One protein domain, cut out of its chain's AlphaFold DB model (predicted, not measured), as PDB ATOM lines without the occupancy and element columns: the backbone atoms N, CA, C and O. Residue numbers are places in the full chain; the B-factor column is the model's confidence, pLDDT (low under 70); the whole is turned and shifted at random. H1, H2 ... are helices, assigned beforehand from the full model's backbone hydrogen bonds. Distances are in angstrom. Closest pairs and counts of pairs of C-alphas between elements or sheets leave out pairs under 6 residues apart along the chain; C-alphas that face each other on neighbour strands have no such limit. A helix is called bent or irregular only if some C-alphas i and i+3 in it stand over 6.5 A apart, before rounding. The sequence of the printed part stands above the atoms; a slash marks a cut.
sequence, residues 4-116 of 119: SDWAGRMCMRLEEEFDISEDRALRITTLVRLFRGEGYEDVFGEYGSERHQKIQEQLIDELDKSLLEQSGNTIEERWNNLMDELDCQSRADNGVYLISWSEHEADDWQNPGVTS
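This is residues 4 to 116 of the 119 residues of an uncharacterized protein of halophilic archaeon DL31 (UniProt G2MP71). H1, the longest helix, lies with H3 and H4 on one side of a middle made of H2 and H5, and the long closing stretch without a named element, residues 86 to 116, covers the other side. H2 and H5 are near each other without touching, and H4 crosses H5 about perpendicular. The printed part has 113 residues with five named helices, H1 to H5 in order along the chain, and no named strand; the class is all helix. The whole is compact, with a radius of gyration of the C-alphas of 13.1 A, and is rounded, spanning 34 by 29 by 24 A.

H1 holds residues 4 to 18, from C-alpha 4 at (-37.924, 28.658, -13.349), and is 21.2 A long. H2, residues 22 to 34, measures 18.0 A. H3, residues 50 to 61, measures 15.2 A; it is neither bent nor irregular, but only just: C-alphas 58 and 61 are 6.4 A apart. H4 is the short helix of residues 63 to 69, 10.0 A long. H5, residues 75 to 85, measures 15.2 A and ends at C-alpha 85, (-40.458, 20.712, 12.393).

H1 and H2 touch at a steep tilt of 51 degrees, opposite ways; their closest C-alphas, of Cys 11 and Ala 25, are 4.9 A apart. H1 also touches H4, at a shallow tilt of 22 degrees, the same way; the closest C-alphas are those of Leu 14 and Asp 64, at 6.1 A. H4 is the hub, touching three helices. It touches H5 about perpendicular, at 88 degrees, with the C-alphas of Leu 67 and Arg 78 closest at 5.5 A. H3 touches H4 only at the corner by their link, and only just, with 3 pairs of C-alphas within 8 A; H3 does so with residues 57 to 59 alone, and the closest C-alphas are those of Gln 58 and Ser 66, at 5.8 A. With that corner left out, one of three touching pairs is at a shallow tilt, and the helix packing is only just mostly crossed. H2 and H3 are close but not clearly touching, with the C-alphas of Val 32 and Leu 59 closest at 6.5 A. H2 and H4 are apart, as are H3 and H5. Each O i to N i+4 pair is within hydrogen-bond range in H1, H3, H4 and H5, and 8 of 9 are in H2.

The two C-alphas farthest apart are those of Gly 48 and Ser 102, at 38.1 A. The printed part has no cut. The link from H2 to H3, residues 35 to 49, is long, and the other links between helices are tight. Within residues 86 to 116, residues 97 to 98 form a short antiparallel pairing with residues 114 to 115. Mean pLDDT of the printed part is 92.3; residue 4 and residues 106 to 110 are under 70.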
ATOM      1  N   SER A   4     -39.264  28.116 -13.092       68.62
ATOM      2  CA  SER A   4     -37.924  28.658 -13.349       68.62
ATOM      3  C   SER A   4     -37.723  30.028 -12.692       68.62
ATOM      4  O   SER A   4     -36.729  30.220 -12.000       68.62
ATOM      5  N   ASP A   5     -38.697  30.938 -12.825       86.00
ATOM      6  CA  ASP A   5     -38.624  32.288 -12.245       86.00
ATOM      7  C   ASP A   5     -38.583  32.266 -10.711       86.00
ATOM      8  O   ASP A   5     -38.014  33.164 -10.094       86.00
ATOM      9  N   TRP A   6     -39.247  31.282 -10.090       92.12
ATOM     10  CA  TRP A   6     -39.256  31.121  -8.636       92.12
ATOM     11  C   TRP A   6     -37.873  30.724  -8.114       92.12
ATOM     12  O   TRP A   6     -37.329  31.447  -7.285       92.12
ATOM     13  N   ALA A   7     -37.278  29.645  -8.637       89.56
ATOM     14  CA  ALA A   7     -36.008  29.150  -8.105       89.56
ATOM     15  C   ALA A   7     -34.872  30.153  -8.310       89.56
ATOM     16  O   ALA A   7     -34.135  30.397  -7.371       89.56
ATOM     17  N   GLY A   8     -34.781  30.812  -9.474       92.88
ATOM     18  CA  GLY A   8     -33.750  31.834  -9.695       92.88
ATOM     19  C   GLY A   8     -33.849  33.003  -8.706       92.88
ATOM     20  O   GLY A   8     -32.835  33.473  -8.202       92.88
ATOM     21  N   ARG A   9     -35.069  33.445  -8.359       94.44
ATOM     22  CA  ARG A   9     -35.259  34.455  -7.303       94.44
ATOM     23  C   ARG A   9     -34.947  33.926  -5.910       94.44
ATOM     24  O   ARG A   9     -34.431  34.689  -5.105       94.44
ATOM     25  N   MET A  10     -35.286  32.673  -5.620       95.88
ATOM     26  CA  MET A  10     -35.026  32.077  -4.312       95.88
ATOM     27  C   MET A  10     -33.529  31.810  -4.106       95.88
ATOM     28  O   MET A  10     -33.031  32.113  -3.032       95.88
ATOM     29  N   CYS A  11     -32.789  31.366  -5.133       95.69
ATOM     30  CA  CYS A  11     -31.334  31.211  -5.060       95.69
ATOM     31  C   CYS A  11     -30.653  32.522  -4.658       95.69
ATOM     32  O   CYS A  11     -30.026  32.556  -3.606       95.69
ATOM     33  N   MET A  12     -30.905  33.615  -5.392       96.12
ATOM     34  CA  MET A  12     -30.322  34.928  -5.078       96.12
ATOM     35  C   MET A  12     -30.593  35.379  -3.634       96.12
ATOM     36  O   MET A  12     -29.717  35.965  -3.007       96.12
ATOM     37  N   ARG A  13     -31.786  35.098  -3.088       96.50
ATOM     38  CA  ARG A  13     -32.102  35.414  -1.685       96.50
ATOM     39  C   ARG A  13     -31.342  34.539  -0.696       96.50
ATOM     40  O   ARG A  13     -30.883  35.047   0.316       96.50
ATOM     41  N   LEU A  14     -31.228  33.238  -0.966       96.88
ATOM     42  CA  LEU A  14     -30.490  32.323  -0.095       96.88
ATOM     43  C   LEU A  14     -28.984  32.630  -0.109       96.88
ATOM     44  O   LEU A  14     -28.350  32.562   0.937       96.88
ATOM     45  N   GLU A  15     -28.429  33.007  -1.263       96.81
ATOM     46  CA  GLU A  15     -27.047  33.491  -1.391       96.81
ATOM     47  C   GLU A  15     -26.821  34.774  -0.572       96.81
ATOM     48  O   GLU A  15     -25.869  34.834   0.203       96.81
ATOM     49  N   GLU A  16     -27.714  35.766  -0.688       95.75
ATOM     50  CA  GLU A  16     -27.621  37.049   0.031       95.75
ATOM     51  C   GLU A  16     -27.818  36.907   1.554       95.75
ATOM     52  O   GLU A  16     -27.063  37.501   2.322       95.75
ATOM     53  N   GLU A  17     -28.798  36.117   2.003       96.88
ATOM     54  CA  GLU A  17     -29.153  35.988   3.428       96.88
ATOM     55  C   GLU A  17     -28.196  35.063   4.206       96.88
ATOM     56  O   GLU A  17     -27.942  35.293   5.390       96.88
ATOM     57  N   PHE A  18     -27.644  34.023   3.566       96.06
ATOM     58  CA  PHE A  18     -26.838  32.994   4.244       96.06
ATOM     59  C   PHE A  18     -25.351  32.962   3.854       96.06
ATOM     60  O   PHE A  18     -24.631  32.111   4.380       96.06
ATOM     61  N   ASP A  19     -24.884  33.855   2.972       95.38
ATOM     62  CA  ASP A  19     -23.495  33.905   2.465       95.38
ATOM     63  C   ASP A  19     -23.031  32.537   1.914       95.38
ATOM     64  O   ASP A  19     -22.013  31.959   2.309       95.38
ATOM     65  N   ILE A  20     -23.852  31.966   1.024       94.44
ATOM     66  CA  ILE A  20     -23.611  30.676   0.357       94.44
ATOM     67  C   ILE A  20     -23.445  30.843  -1.157       94.44
ATOM     68  O   ILE A  20     -23.852  31.849  -1.727       94.44
ATOM     69  N   SER A  21     -22.859  29.843  -1.822       93.06
ATOM     70  CA  SER A  21     -22.744  29.817  -3.284       93.06
ATOM     71  C   SER A  21     -24.067  29.486  -3.982       93.06
ATOM     72  O   SER A  21     -24.894  28.745  -3.438       93.06
ATOM     73  N   GLU A  22     -24.202  29.941  -5.234       91.94
ATOM     74  CA  GLU A  22     -25.298  29.593  -6.153       91.94
ATOM     75  C   GLU A  22     -25.583  28.082  -6.169       91.94
ATOM     76  O   GLU A  22     -26.733  27.684  -6.005       91.94
ATOM     77  N   ASP A  23     -24.558  27.222  -6.253       91.31
ATOM     78  CA  ASP A  23     -24.721  25.757  -6.257       91.31
ATOM     79  C   ASP A  23     -25.420  25.232  -4.989       91.31
ATOM     80  O   ASP A  23     -26.282  24.349  -5.040       91.31
ATOM     81  N   ARG A  24     -25.085  25.802  -3.826       92.75
ATOM     82  CA  ARG A  24     -25.641  25.409  -2.524       92.75
ATOM     83  C   ARG A  24     -27.065  25.929  -2.343       92.75
ATOM     84  O   ARG A  24     -27.904  25.236  -1.766       92.75
ATOM     85  N   ALA A  25     -27.375  27.096  -2.901       94.25
ATOM     86  CA  ALA A  25     -28.736  27.614  -2.987       94.25
ATOM     87  C   ALA A  25     -29.598  26.825  -4.001       94.25
ATOM     88  O   ALA A  25     -30.774  26.532  -3.751       94.25
ATOM     89  N   LEU A  26     -29.006  26.396  -5.120       91.88
ATOM     90  CA  LEU A  26     -29.637  25.565  -6.146       91.88
ATOM     91  C   LEU A  26     -29.969  24.164  -5.616       91.88
ATOM     92  O   LEU A  26     -31.058  23.658  -5.895       91.88
ATOM     93  N   ARG A  27     -29.091  23.567  -4.798       92.50
ATOM     94  CA  ARG A  27     -29.339  22.307  -4.071       92.50
ATOM     95  C   ARG A  27     -30.645  22.371  -3.269       92.50
ATOM     96  O   ARG A  27     -31.499  21.496  -3.405       92.50
ATOM     97  N   ILE A  28     -30.842  23.445  -2.501       94.38
ATOM     98  CA  ILE A  28     -32.027  23.649  -1.652       94.38
ATOM     99  C   ILE A  28     -33.290  23.879  -2.494       94.38
ATOM    100  O   ILE A  28     -34.308  23.214  -2.297       94.38
ATOM    101  N   THR A  29     -33.242  24.780  -3.479       93.25
ATOM    102  CA  THR A  29     -34.414  25.047  -4.337       93.25
ATOM    103  C   THR A  29     -34.788  23.854  -5.224       93.25
ATOM    104  O   THR A  29     -35.955  23.701  -5.597       93.25
ATOM    105  N   THR A  30     -33.834  22.968  -5.523       91.12
ATOM    106  CA  THR A  30     -34.076  21.691  -6.206       91.12
ATOM    107  C   THR A  30     -34.843  20.709  -5.320       91.12
ATOM    108  O   THR A  30     -35.794  20.103  -5.806       91.12
ATOM    109  N   LEU A  31     -34.550  20.611  -4.019       92.62
ATOM    110  CA  LEU A  31     -35.310  19.752  -3.090       92.62
ATOM    111  C   LEU A  31     -36.784  20.135  -2.999       92.62
ATOM    112  O   LEU A  31     -37.658  19.285  -3.142       92.62
ATOM    113  N   VAL A  32     -37.070  21.429  -2.849       93.81
ATOM    114  CA  VAL A  32     -38.448  21.946  -2.814       93.81
ATOM    115  C   VAL A  32     -39.220  21.592  -4.094       93.81
ATOM    116  O   VAL A  32     -40.428  21.351  -4.054       93.81
ATOM    117  N   ARG A  33     -38.535  21.525  -5.245       90.50
ATOM    118  CA  ARG A  33     -39.124  21.047  -6.506       90.50
ATOM    119  C   ARG A  33     -39.333  19.531  -6.509       90.50
ATOM    120  O   ARG A  33     -40.374  19.088  -6.990       90.50
ATOM    121  N   LEU A  34     -38.385  18.756  -5.978       90.31
ATOM    122  CA  LEU A  34     -38.491  17.296  -5.858       90.31
ATOM    123  C   LEU A  34     -39.638  16.867  -4.936       90.31
ATOM    124  O   LEU A  34     -40.292  15.878  -5.240       90.31
ATOM    125  N   PHE A  35     -39.986  17.657  -3.915       92.38
ATOM    126  CA  PHE A  35     -41.156  17.420  -3.051       92.38
ATOM    127  C   PHE A  35     -42.523  17.488  -3.772       92.38
ATOM    128  O   PHE A  35     -43.568  17.359  -3.139       92.38
ATOM    129  N   ARG A  36     -42.541  17.709  -5.093       84.69
ATOM    130  CA  ARG A  36     -43.724  17.599  -5.966       84.69
ATOM    131  C   ARG A  36     -43.655  16.409  -6.937       84.69
ATOM    132  O   ARG A  36     -44.468  16.338  -7.858       84.69
ATOM    133  N   GLY A  37     -42.649  15.548  -6.791       86.19
ATOM    134  CA  GLY A  37     -42.372  14.390  -7.637       86.19
ATOM    135  C   GLY A  37     -42.497  13.055  -6.897       86.19
ATOM    136  O   GLY A  37     -43.032  12.988  -5.794       86.19
ATOM    137  N   GLU A  38     -41.999  12.004  -7.545       87.38
ATOM    138  CA  GLU A  38     -42.079  10.613  -7.082       87.38
ATOM    139  C   GLU A  38     -41.273  10.373  -5.789       87.38
ATOM    140  O   GLU A  38     -40.131  10.827  -5.658       87.38
ATOM    141  N   GLY A  39     -41.872   9.656  -4.834       88.62
ATOM    142  CA  GLY A  39     -41.314   9.359  -3.507       88.62
ATOM    143  C   GLY A  39     -41.419  10.504  -2.487       88.62
ATOM    144  O   GLY A  39     -40.740  10.470  -1.456       88.62
ATOM    145  N   TYR A  40     -42.246  11.516  -2.771       92.62
ATOM    146  CA  TYR A  40     -42.541  12.666  -1.903       92.62
ATOM    147  C   TYR A  40     -44.026  13.089  -1.939       92.62
ATOM    148  O   TYR A  40     -44.377  14.180  -1.486       92.62
ATOM    149  N   GLU A  41     -44.910  12.257  -2.489       90.50
ATOM    150  CA  GLU A  41     -46.305  12.582  -2.808       90.50
ATOM    151  C   GLU A  41     -47.098  13.088  -1.589       90.50
ATOM    152  O   GLU A  41     -47.887  14.028  -1.705       90.50
ATOM    153  N   ASP A  42     -46.839  12.521  -0.407       92.25
ATOM    154  CA  ASP A  42     -47.505  12.877   0.853       92.25
ATOM    155  C   ASP A  42     -46.819  14.022   1.628       92.25
ATOM    156  O   ASP A  42     -47.340  14.460   2.665       92.25
ATOM    157  N   VAL A  43     -45.691  14.570   1.145       94.75
ATOM    158  CA  VAL A  43     -44.956  15.655   1.829       94.75
ATOM    159  C   VAL A  43     -45.806  16.917   1.943       94.75
ATOM    160  O   VAL A  43     -45.879  17.493   3.029       94.75
ATOM    161  N   PHE A  44     -46.495  17.323   0.873       94.31
ATOM    162  CA  PHE A  44     -47.473  18.420   0.925       94.31
ATOM    163  C   PHE A  44     -48.816  17.981   1.537       94.31
ATOM    164  O   PHE A  44     -49.526  18.806   2.113       94.31
ATOM    165  N   GLY A  45     -49.153  16.691   1.457       92.31
ATOM    166  CA  GLY A  45     -50.469  16.166   1.816       92.31
ATOM    167  C   GLY A  45     -51.579  16.626   0.861       92.31
ATOM    168  O   GLY A  45     -51.325  17.192  -0.204       92.31
ATOM    169  N   GLU A  46     -52.836  16.388   1.243       93.88
ATOM    170  CA  GLU A  46     -53.997  16.698   0.401       93.88
ATOM    171  C   GLU A  46     -54.088  18.197   0.062       93.88
ATOM    172  O   GLU A  46     -53.964  19.061   0.937       93.88
ATOM    173  N   TYR A  47     -54.335  18.514  -1.213       91.56
ATOM    174  CA  TYR A  47     -54.419  19.890  -1.701       91.56
ATOM    175  C   TYR A  47     -55.475  20.710  -0.944       91.56
ATOM    176  O   TYR A  47     -56.641  20.333  -0.861       91.56
ATOM    177  N   GLY A  48     -55.064  21.866  -0.419       92.56
ATOM    178  CA  GLY A  48     -55.927  22.752   0.365       92.56
ATOM    179  C   GLY A  48     -56.060  22.386   1.849       92.56
ATOM    180  O   GLY A  48     -56.624  23.184   2.597       92.56
ATOM    181  N   SER A  49     -55.506  21.255   2.303       96.31
ATOM    182  CA  SER A  49     -55.395  20.936   3.735       96.31
ATOM    183  C   SER A  49     -54.524  21.950   4.494       96.31
ATOM    184  O   SER A  49     -53.714  22.664   3.900       96.31
ATOM    185  N   GLU A  50     -54.644  21.982   5.825       96.38
ATOM    186  CA  GLU A  50     -53.779  22.799   6.694       96.38
ATOM    187  C   GLU A  50     -52.290  22.486   6.478       96.38
ATOM    188  O   GLU A  50     -51.468  23.400   6.430       96.38
ATOM    189  N   ARG A  51     -51.942  21.205   6.263       94.81
ATOM    190  CA  ARG A  51     -50.571  20.802   5.928       94.81
ATOM    191  C   ARG A  51     -50.135  21.392   4.591       94.81
ATOM    192  O   ARG A  51     -49.084  22.018   4.542       94.81
ATOM    193  N   HIS A  52     -50.936  21.246   3.539       95.12
ATOM    194  CA  HIS A  52     -50.597  21.790   2.222       95.12
ATOM    195  C   HIS A  52     -50.358  23.304   2.285       95.12
ATOM    196  O   HIS A  52     -49.417  23.803   1.675       95.12
ATOM    197  N   GLN A  53     -51.177  24.029   3.053       96.38
ATOM    198  CA  GLN A  53     -50.996  25.462   3.293       96.38
ATOM    199  C   GLN A  53     -49.682  25.749   4.046       96.38
ATOM    200  O   GLN A  53     -48.870  26.509   3.524       96.38
ATOM    201  N   LYS A  54     -49.413  25.080   5.185       96.50
ATOM    202  CA  LYS A  54     -48.160  25.251   5.956       96.50
ATOM    203  C   LYS A  54     -46.917  24.960   5.104       96.50
ATOM    204  O   LYS A  54     -45.974  25.743   5.116       96.50
ATOM    205  N   ILE A  55     -46.900  23.845   4.369       96.00
ATOM    206  CA  ILE A  55     -45.742  23.435   3.557       96.00
ATOM    207  C   ILE A  55     -45.539  24.385   2.368       96.00
ATOM    208  O   ILE A  55     -44.398  24.716   2.048       96.00
ATOM    209  N   GLN A  56     -46.611  24.865   1.728       95.19
ATOM    210  CA  GLN A  56     -46.488  25.857   0.657       95.19
ATOM    211  C   GLN A  56     -45.910  27.181   1.180       95.19
ATOM    212  O   GLN A  56     -44.957  27.693   0.593       95.19
ATOM    213  N   GLU A  57     -46.439  27.697   2.289       96.44
ATOM    214  CA  GLU A  57     -45.956  28.933   2.908       96.44
ATOM    215  C   GLU A  57     -44.470  28.813   3.285       96.44
ATOM    216  O   GLU A  57     -43.640  29.583   2.802       96.44
ATOM    217  N   GLN A  58     -44.116  27.778   4.053       97.44
ATOM    218  CA  GLN A  58     -42.779  27.601   4.634       97.44
ATOM    219  C   GLN A  58     -41.699  27.149   3.637       97.44
ATOM    220  O   GLN A  58     -40.524  27.417   3.864       97.44
ATOM    221  N   LEU A  59     -42.044  26.441   2.550       96.19
ATOM    222  CA  LEU A  59     -41.043  25.935   1.592       96.19
ATOM    223  C   LEU A  59     -41.031  26.651   0.241       96.19
ATOM    224  O   LEU A  59     -40.061  26.503  -0.501       96.19
ATOM    225  N   ILE A  60     -42.072  27.408  -0.112       94.06
ATOM    226  CA  ILE A  60     -42.180  28.053  -1.432       94.06
ATOM    227  C   ILE A  60     -42.283  29.567  -1.307       94.06
ATOM    228  O   ILE A  60     -41.544  30.275  -1.994       94.06
ATOM    229  N   ASP A  61     -43.188  30.059  -0.463       94.88
ATOM    230  CA  ASP A  61     -43.483  31.490  -0.402       94.88
ATOM    231  C   ASP A  61     -42.475  32.246   0.496       94.88
ATOM    232  O   ASP A  61     -42.051  33.346   0.127       94.88
ATOM    233  N   GLU A  62     -42.028  31.640   1.609       95.94
ATOM    234  CA  GLU A  62     -41.192  32.275   2.653       95.94
ATOM    235  C   GLU A  62     -39.944  31.456   3.085       95.94
ATOM    236  O   GLU A  62     -39.418  31.656   4.178       95.94
ATOM    237  N   LEU A  63     -39.450  30.540   2.237       97.31
ATOM    238  CA  LEU A  63     -38.339  29.608   2.541       97.31
ATOM    239  C   LEU A  63     -37.082  30.267   3.138       97.31
ATOM    240  O   LEU A  63     -36.448  29.707   4.031       97.31
ATOM    241  N   ASP A  64     -36.720  31.442   2.630       97.38
ATOM    242  CA  ASP A  64     -35.626  32.281   3.118       97.38
ATOM    243  C   ASP A  64     -35.792  32.619   4.608       97.38
ATOM    244  O   ASP A  64     -34.888  32.380   5.411       97.38
ATOM    245  N   LYS A  65     -36.983  33.081   5.001       97.81
ATOM    246  CA  LYS A  65     -37.309  33.379   6.402       97.81
ATOM    247  C   LYS A  65     -37.394  32.116   7.248       97.81
ATOM    248  O   LYS A  65     -36.826  32.080   8.336       97.81
ATOM    249  N   SER A  66     -38.053  31.073   6.741       98.12
ATOM    250  CA  SER A  66     -38.196  29.797   7.445       98.12
ATOM    251  C   SER A  66     -36.837  29.209   7.821       98.12
ATOM    252  O   SER A  66     -36.659  28.756   8.947       98.12
ATOM    253  N   LEU A  67     -35.842  29.276   6.929       98.12
ATOM    254  CA  LEU A  67     -34.470  28.839   7.210       98.12
ATOM    255  C   LEU A  67     -33.709  29.788   8.154       98.12
ATOM    256  O   LEU A  67     -32.821  29.336   8.885       98.12
ATOM    257  N   LEU A  68     -34.041  31.082   8.170       97.38
ATOM    258  CA  LEU A  68     -33.430  32.075   9.058       97.38
ATOM    259  C   LEU A  68     -33.880  31.886  10.516       97.38
ATOM    260  O   LEU A  68     -33.062  32.001  11.433       97.38
ATOM    261  N   GLU A  69     -35.151  31.536  10.720       97.75
ATOM    262  CA  GLU A  69     -35.745  31.265  12.036       97.75
ATOM    263  C   GLU A  69     -35.240  29.960  12.673       97.75
ATOM    264  O   GLU A  69     -35.192  29.853  13.902       97.75
ATOM    265  N   GLN A  70     -34.800  28.984  11.871       98.19
ATOM    266  CA  GLN A  70     -34.215  27.755  12.406       98.19
ATOM    267  C   GLN A  70     -32.868  28.002  13.093       98.19
ATOM    268  O   GLN A  70     -32.025  28.783  12.651       98.19
ATOM    269  N   SER A  71     -32.614  27.251  14.166       95.94
ATOM    270  CA  SER A  71     -31.263  27.161  14.731       95.94
ATOM    271  C   SER A  71     -30.305  26.451  13.759       95.94
ATOM    272  O   SER A  71     -30.740  25.680  12.904       95.94
ATOM    273  N   GLY A  72     -29.001  26.697  13.889       94.38
ATOM    274  CA  GLY A  72     -27.968  26.056  13.068       94.38
ATOM    275  C   GLY A  72     -26.890  27.026  12.590       94.38
ATOM    276  O   GLY A  72     -27.147  28.212  12.356       94.38
ATOM    277  N   ASN A  73     -25.674  26.502  12.452       94.31
ATOM    278  CA  ASN A  73     -24.487  27.213  11.972       94.31
ATOM    279  C   ASN A  73     -24.330  27.120  10.447       94.31
ATOM    280  O   ASN A  73     -23.588  27.896   9.853       94.31
ATOM    281  N   THR A  74     -25.013  26.162   9.820       95.44
ATOM    282  CA  THR A  74     -24.991  25.912   8.377       95.44
ATOM    283  C   THR A  74     -26.408  25.895   7.811       95.44
ATOM    284  O   THR A  74     -27.386  25.704   8.539       95.44
ATOM    285  N   ILE A  75     -26.529  26.093   6.497       96.06
ATOM    286  CA  ILE A  75     -27.830  26.050   5.826       96.06
ATOM    287  C   ILE A  75     -28.413  24.628   5.793       96.06
ATOM    288  O   ILE A  75     -29.626  24.470   5.868       96.06
ATOM    289  N   GLU A  76     -27.569  23.589   5.788       96.56
ATOM    290  CA  GLU A  76     -27.995  22.192   5.925       96.56
ATOM    291  C   GLU A  76     -28.530  21.891   7.330       96.56
ATOM    292  O   GLU A  76     -29.566  21.248   7.447       96.56
ATOM    293  N   GLU A  77     -27.896  22.389   8.402       97.50
ATOM    294  CA  GLU A  77     -28.442  22.270   9.767       97.50
ATOM    295  C   GLU A  77     -29.823  22.928   9.878       97.50
ATOM    296  O   GLU A  77     -30.745  22.340  10.447       97.50
ATOM    297  N   ARG A  78     -29.976  24.126   9.301       98.31
ATOM    298  CA  ARG A  78     -31.238  24.883   9.272       98.31
ATOM    299  C   ARG A  78     -32.313  24.155   8.474       98.31
ATOM    300  O   ARG A  78     -33.425  23.987   8.967       98.31
ATOM    301  N   TRP A  79     -31.972  23.653   7.289       98.06
ATOM    302  CA  TRP A  79     -32.860  22.822   6.479       98.06
ATOM    303  C   TRP A  79     -33.278  21.548   7.220       98.06
ATOM    304  O   TRP A  79     -34.465  21.248   7.293       98.06
ATOM    305  N   ASN A  80     -32.337  20.831   7.839       98.31
ATOM    306  CA  ASN A  80     -32.623  19.598   8.576       98.31
ATOM    307  C   ASN A  80     -33.528  19.854   9.795       98.31
ATOM    308  O   ASN A  80     -34.417  19.053  10.072       98.31
ATOM    309  N   ASN A  81     -33.361  20.992  10.476       98.38
ATOM    310  CA  ASN A  81     -34.264  21.436  11.540       98.38
ATOM    311  C   ASN A  81     -35.672  21.770  11.013       98.38
ATOM    312  O   ASN A  81     -36.658  21.339  11.608       98.38
ATOM    313  N   LEU A  82     -35.776  22.450   9.866       98.25
ATOM    314  CA  LEU A  82     -37.059  22.725   9.215       98.25
ATOM    315  C   LEU A  82     -37.767  21.426   8.787       98.25
ATOM    316  O   LEU A  82     -38.975  21.298   8.960       98.25
ATOM    317  N   MET A  83     -37.033  20.436   8.269       97.88
ATOM    318  CA  MET A  83     -37.607  19.143   7.871       97.88
ATOM    319  C   MET A  83     -38.154  18.327   9.052       97.88
ATOM    320  O   MET A  83     -39.181  17.662   8.887       97.88
ATOM    321  N   ASP A  84     -37.513  18.408  10.225       97.44
ATOM    322  CA  ASP A  84     -38.028  17.838  11.480       97.44
ATOM    323  C   ASP A  84     -39.311  18.564  11.929       97.44
ATOM    324  O   ASP A  84     -40.321  17.924  12.222       97.44
ATOM    325  N   GLU A  85     -39.310  19.902  11.949       97.38
ATOM    326  CA  GLU A  85     -40.458  20.712  12.393       97.38
ATOM    327  C   GLU A  85     -41.692  20.564  11.483       97.38
ATOM    328  O   GLU A  85     -42.846  20.663  11.920       97.38
ATOM    329  N   LEU A  86     -41.456  20.320  10.195       96.31
ATOM    330  CA  LEU A  86     -42.492  20.066   9.201       96.31
ATOM    331  C   LEU A  86     -42.894  18.587   9.103       96.31
ATOM    332  O   LEU A  86     -43.805  18.279   8.330       96.31
ATOM    333  N   ASP A  87     -42.280  17.681   9.876       96.12
ATOM    334  CA  ASP A  87     -42.546  16.234   9.833       96.12
ATOM    335  C   ASP A  87     -42.506  15.710   8.379       96.12
ATOM    336  O   ASP A  87     -43.456  15.112   7.871       96.12
ATOM    337  N   CYS A  88     -41.442  16.060   7.646       96.00
ATOM    338  CA  CYS A  88     -41.324  15.744   6.218       96.00
ATOM    339  C   CYS A  88     -40.847  14.307   5.972       96.00
ATOM    340  O   CYS A  88     -41.378  13.638   5.089       96.00
ATOM    341  N   GLN A  89     -39.884  13.802   6.754       95.94
ATOM    342  CA  GLN A  89     -39.301  12.478   6.501       95.94
ATOM    343  C   GLN A  89     -40.291  11.324   6.705       95.94
ATOM    344  O   GLN A  89     -40.176  10.297   6.043       95.94
ATOM    345  N   SER A  90     -41.277  11.474   7.590       94.44
ATOM    346  CA  SER A  90     -42.314  10.455   7.815       94.44
ATOM    347  C   SER A  90     -43.292  10.305   6.636       94.44
ATOM    348  O   SER A  90     -44.130   9.403   6.648       94.44
ATOM    349  N   ARG A  91     -43.194  11.194   5.636       93.19
ATOM    350  CA  ARG A  91     -44.074  11.328   4.460       93.19
ATOM    351  C   ARG A  91     -43.311  11.319   3.135       93.19
ATOM    352  O   ARG A  91     -43.886  11.621   2.090       93.19
ATOM    353  N   ALA A  92     -42.020  11.020   3.196       94.38
ATOM    354  CA  ALA A  92     -41.140  10.879   2.054       94.38
ATOM    355  C   ALA A  92     -40.563   9.462   2.073       94.38
ATOM    356  O   ALA A  92     -39.950   9.057   3.062       94.38
ATOM    357  N   ASP A  93     -40.738   8.728   0.977       92.25
ATOM    358  CA  ASP A  93     -40.043   7.452   0.767       92.25
ATOM    359  C   ASP A  93     -38.544   7.702   0.518       92.25
ATOM    360  O   ASP A  93     -37.681   6.907   0.898       92.25
ATOM    361  N   ASN A  94     -38.234   8.853  -0.083       92.94
ATOM    362  CA  ASN A  94     -36.884   9.366  -0.273       92.94
ATOM    363  C   ASN A  94     -36.375  10.142   0.961       92.94
ATOM    364  O   ASN A  94     -37.125  10.495   1.872       92.94
ATOM    365  N   GLY A  95     -35.071  10.420   1.005       94.31
ATOM    366  CA  GLY A  95     -34.467  11.222   2.072       94.31
ATOM    367  C   GLY A  95     -34.792  12.714   1.958       94.31
ATOM    368  O   GLY A  95     -34.761  13.265   0.861       94.31
ATOM    369  N   VAL A  96     -35.043  13.387   3.083       95.94
ATOM    370  CA  VAL A  96     -35.246  14.851   3.129       95.94
ATOM    371  C   VAL A  96     -34.069  15.605   3.750       95.94
ATOM    372  O   VAL A  96     -33.944  16.809   3.528       95.94
ATOM    373  N   TYR A  97     -33.212  14.933   4.525       97.12
ATOM    374  CA  TYR A  97     -32.113  15.585   5.240       97.12
ATOM    375  C   TYR A  97     -30.878  15.722   4.360       97.12
ATOM    376  O   TYR A  97     -30.468  14.764   3.707       97.12
ATOM    377  N   LEU A  98     -30.246  16.889   4.391       95.38
ATOM    378  CA  LEU A  98     -29.009  17.169   3.676       95.38
ATOM    379  C   LEU A  98     -27.789  16.678   4.455       95.38
ATOM    380  O   LEU A  98     -27.623  17.027   5.626       95.38
ATOM    381  N   ILE A  99     -26.901  15.942   3.774       94.25
ATOM    382  CA  ILE A  99     -25.518  15.730   4.237       94.25
ATOM    383  C   ILE A  99     -24.735  17.048   4.197       94.25
ATOM    384  O   ILE A  99     -25.102  17.962   3.443       94.25
ATOM    385  N   SER A 100     -23.645  17.144   4.966       92.31
ATOM    386  CA  SER A 100     -22.850  18.374   5.033       92.31
ATOM    387  C   SER A 100     -22.319  18.788   3.656       92.31
ATOM    388  O   SER A 100     -22.019  17.949   2.806       92.31
ATOM    389  N   TRP A 101     -22.166  20.096   3.424       90.38
ATOM    390  CA  TRP A 101     -21.633  20.598   2.150       90.38
ATOM    391  C   TRP A 101     -20.228  20.055   1.835       90.38
ATOM    392  O   TRP A 101     -19.896  19.834   0.679       90.38
ATOM    393  N   SER A 102     -19.415  19.782   2.860       88.31
ATOM    394  CA  SER A 102     -18.081  19.179   2.724       88.31
ATOM    395  C   SER A 102     -18.076  17.706   2.299       88.31
ATOM    396  O   SER A 102     -17.045  17.225   1.838       88.31
ATOM    397  N   GLU A 103     -19.186  16.988   2.479       86.56
ATOM    398  CA  GLU A 103     -19.348  15.582   2.078       86.56
ATOM    399  C   GLU A 103     -20.109  15.439   0.753       86.56
ATOM    400  O   GLU A 103     -20.160  14.352   0.180       86.56
ATOM    401  N   HIS A 104     -20.713  16.523   0.263       83.12
ATOM    402  CA  HIS A 104     -21.431  16.544  -1.000       83.12
ATOM    403  C   HIS A 104     -20.460  16.781  -2.165       83.12
ATOM    404  O   HIS A 104     -19.770  17.798  -2.231       83.12
ATOM    405  N   GLU A 105     -20.422  15.840  -3.109       76.75
ATOM    406  CA  GLU A 105     -19.701  16.004  -4.373       76.75
ATOM    407  C   GLU A 105     -20.420  17.058  -5.232       76.75
ATOM    408  O   GLU A 105     -21.406  16.762  -5.902       76.75
ATOM    409  N   ALA A 106     -19.926  18.301  -5.191       63.41
ATOM    410  CA  ALA A 106     -20.564  19.472  -5.809       63.41
ATOM    411  C   ALA A 106     -20.774  19.373  -7.339       63.41
ATOM    412  O   ALA A 106     -21.547  20.147  -7.899       63.41
ATOM    413  N   ASP A 107     -20.126  18.416  -8.008       63.12
ATOM    414  CA  ASP A 107     -20.314  18.143  -9.436       63.12
ATOM    415  C   ASP A 107     -21.638  17.392  -9.744       63.12
ATOM    416  O   ASP A 107     -22.097  17.421 -10.888       63.12
ATOM    417  N   ASP A 108     -22.291  16.758  -8.753       65.50
ATOM    418  CA  ASP A 108     -23.584  16.056  -8.907       65.50
ATOM    419  C   ASP A 108     -24.784  16.928  -8.484       65.50
ATOM    420  O   ASP A 108     -25.569  16.603  -7.594       65.50
ATOM    421  N   TRP A 109     -24.961  18.053  -9.177       60.31
ATOM    422  CA  TRP A 109     -26.088  18.985  -9.005       60.31
ATOM    423  C   TRP A 109     -27.478  18.375  -9.282       60.31
ATOM    424  O   TRP A 109     -28.495  19.024  -9.028       60.31
ATOM    425  N   GLN A 110     -27.550  17.152  -9.820       66.00
ATOM    426  CA  GLN A 110     -28.809  16.429 -10.045       66.00
ATOM    427  C   GLN A 110     -29.226  15.593  -8.830       66.00
ATOM    428  O   GLN A 110     -30.408  15.276  -8.686       66.00
ATOM    429  N   ASN A 111     -28.289  15.287  -7.933       80.50
ATOM    430  CA  ASN A 111     -28.525  14.585  -6.684       80.50
ATOM    431  C   ASN A 111     -28.242  15.519  -5.497       80.50
ATOM    432  O   ASN A 111     -27.086  15.719  -5.134       80.50
ATOM    433  N   PRO A 112     -29.263  16.049  -4.807       84.50
ATOM    434  CA  PRO A 112     -29.055  17.005  -3.720       84.50
ATOM    435  C   PRO A 112     -28.403  16.407  -2.455       84.50
ATOM    436  O   PRO A 112     -28.365  17.079  -1.426       84.50
ATOM    437  N   GLY A 113     -27.882  15.176  -2.479       88.81
ATOM    438  CA  GLY A 113     -27.137  14.589  -1.365       88.81
ATOM    439  C   GLY A 113     -28.013  14.441  -0.125       88.81
ATOM    440  O   GLY A 113     -27.736  15.057   0.909       88.81
ATOM    441  N   VAL A 114     -29.101  13.680  -0.266       92.69
ATOM    442  CA  VAL A 114     -30.089  13.458   0.794       92.69
ATOM    443  C   VAL A 114     -29.956  12.104   1.480       92.69
ATOM    444  O   VAL A 114     -29.556  11.110   0.878       92.69
ATOM    445  N   THR A 115     -30.355  12.066   2.747       94.12
ATOM    446  CA  THR A 115     -30.439  10.868   3.585       94.12
ATOM    447  C   THR A 115     -31.794  10.812   4.294       94.12
ATOM    448  O   THR A 115     -32.346  11.843   4.681       94.12
ATOM    449  N   SER A 116     -32.337   9.601   4.466       93.88
ATOM    450  CA  SER A 116     -33.580   9.356   5.219       93.88
ATOM    451  C   SER A 116     -33.383   9.339   6.738       93.88
ATOM    452  O   SER A 116     -34.348   9.368   7.499       93.88
TER     453      SER A 116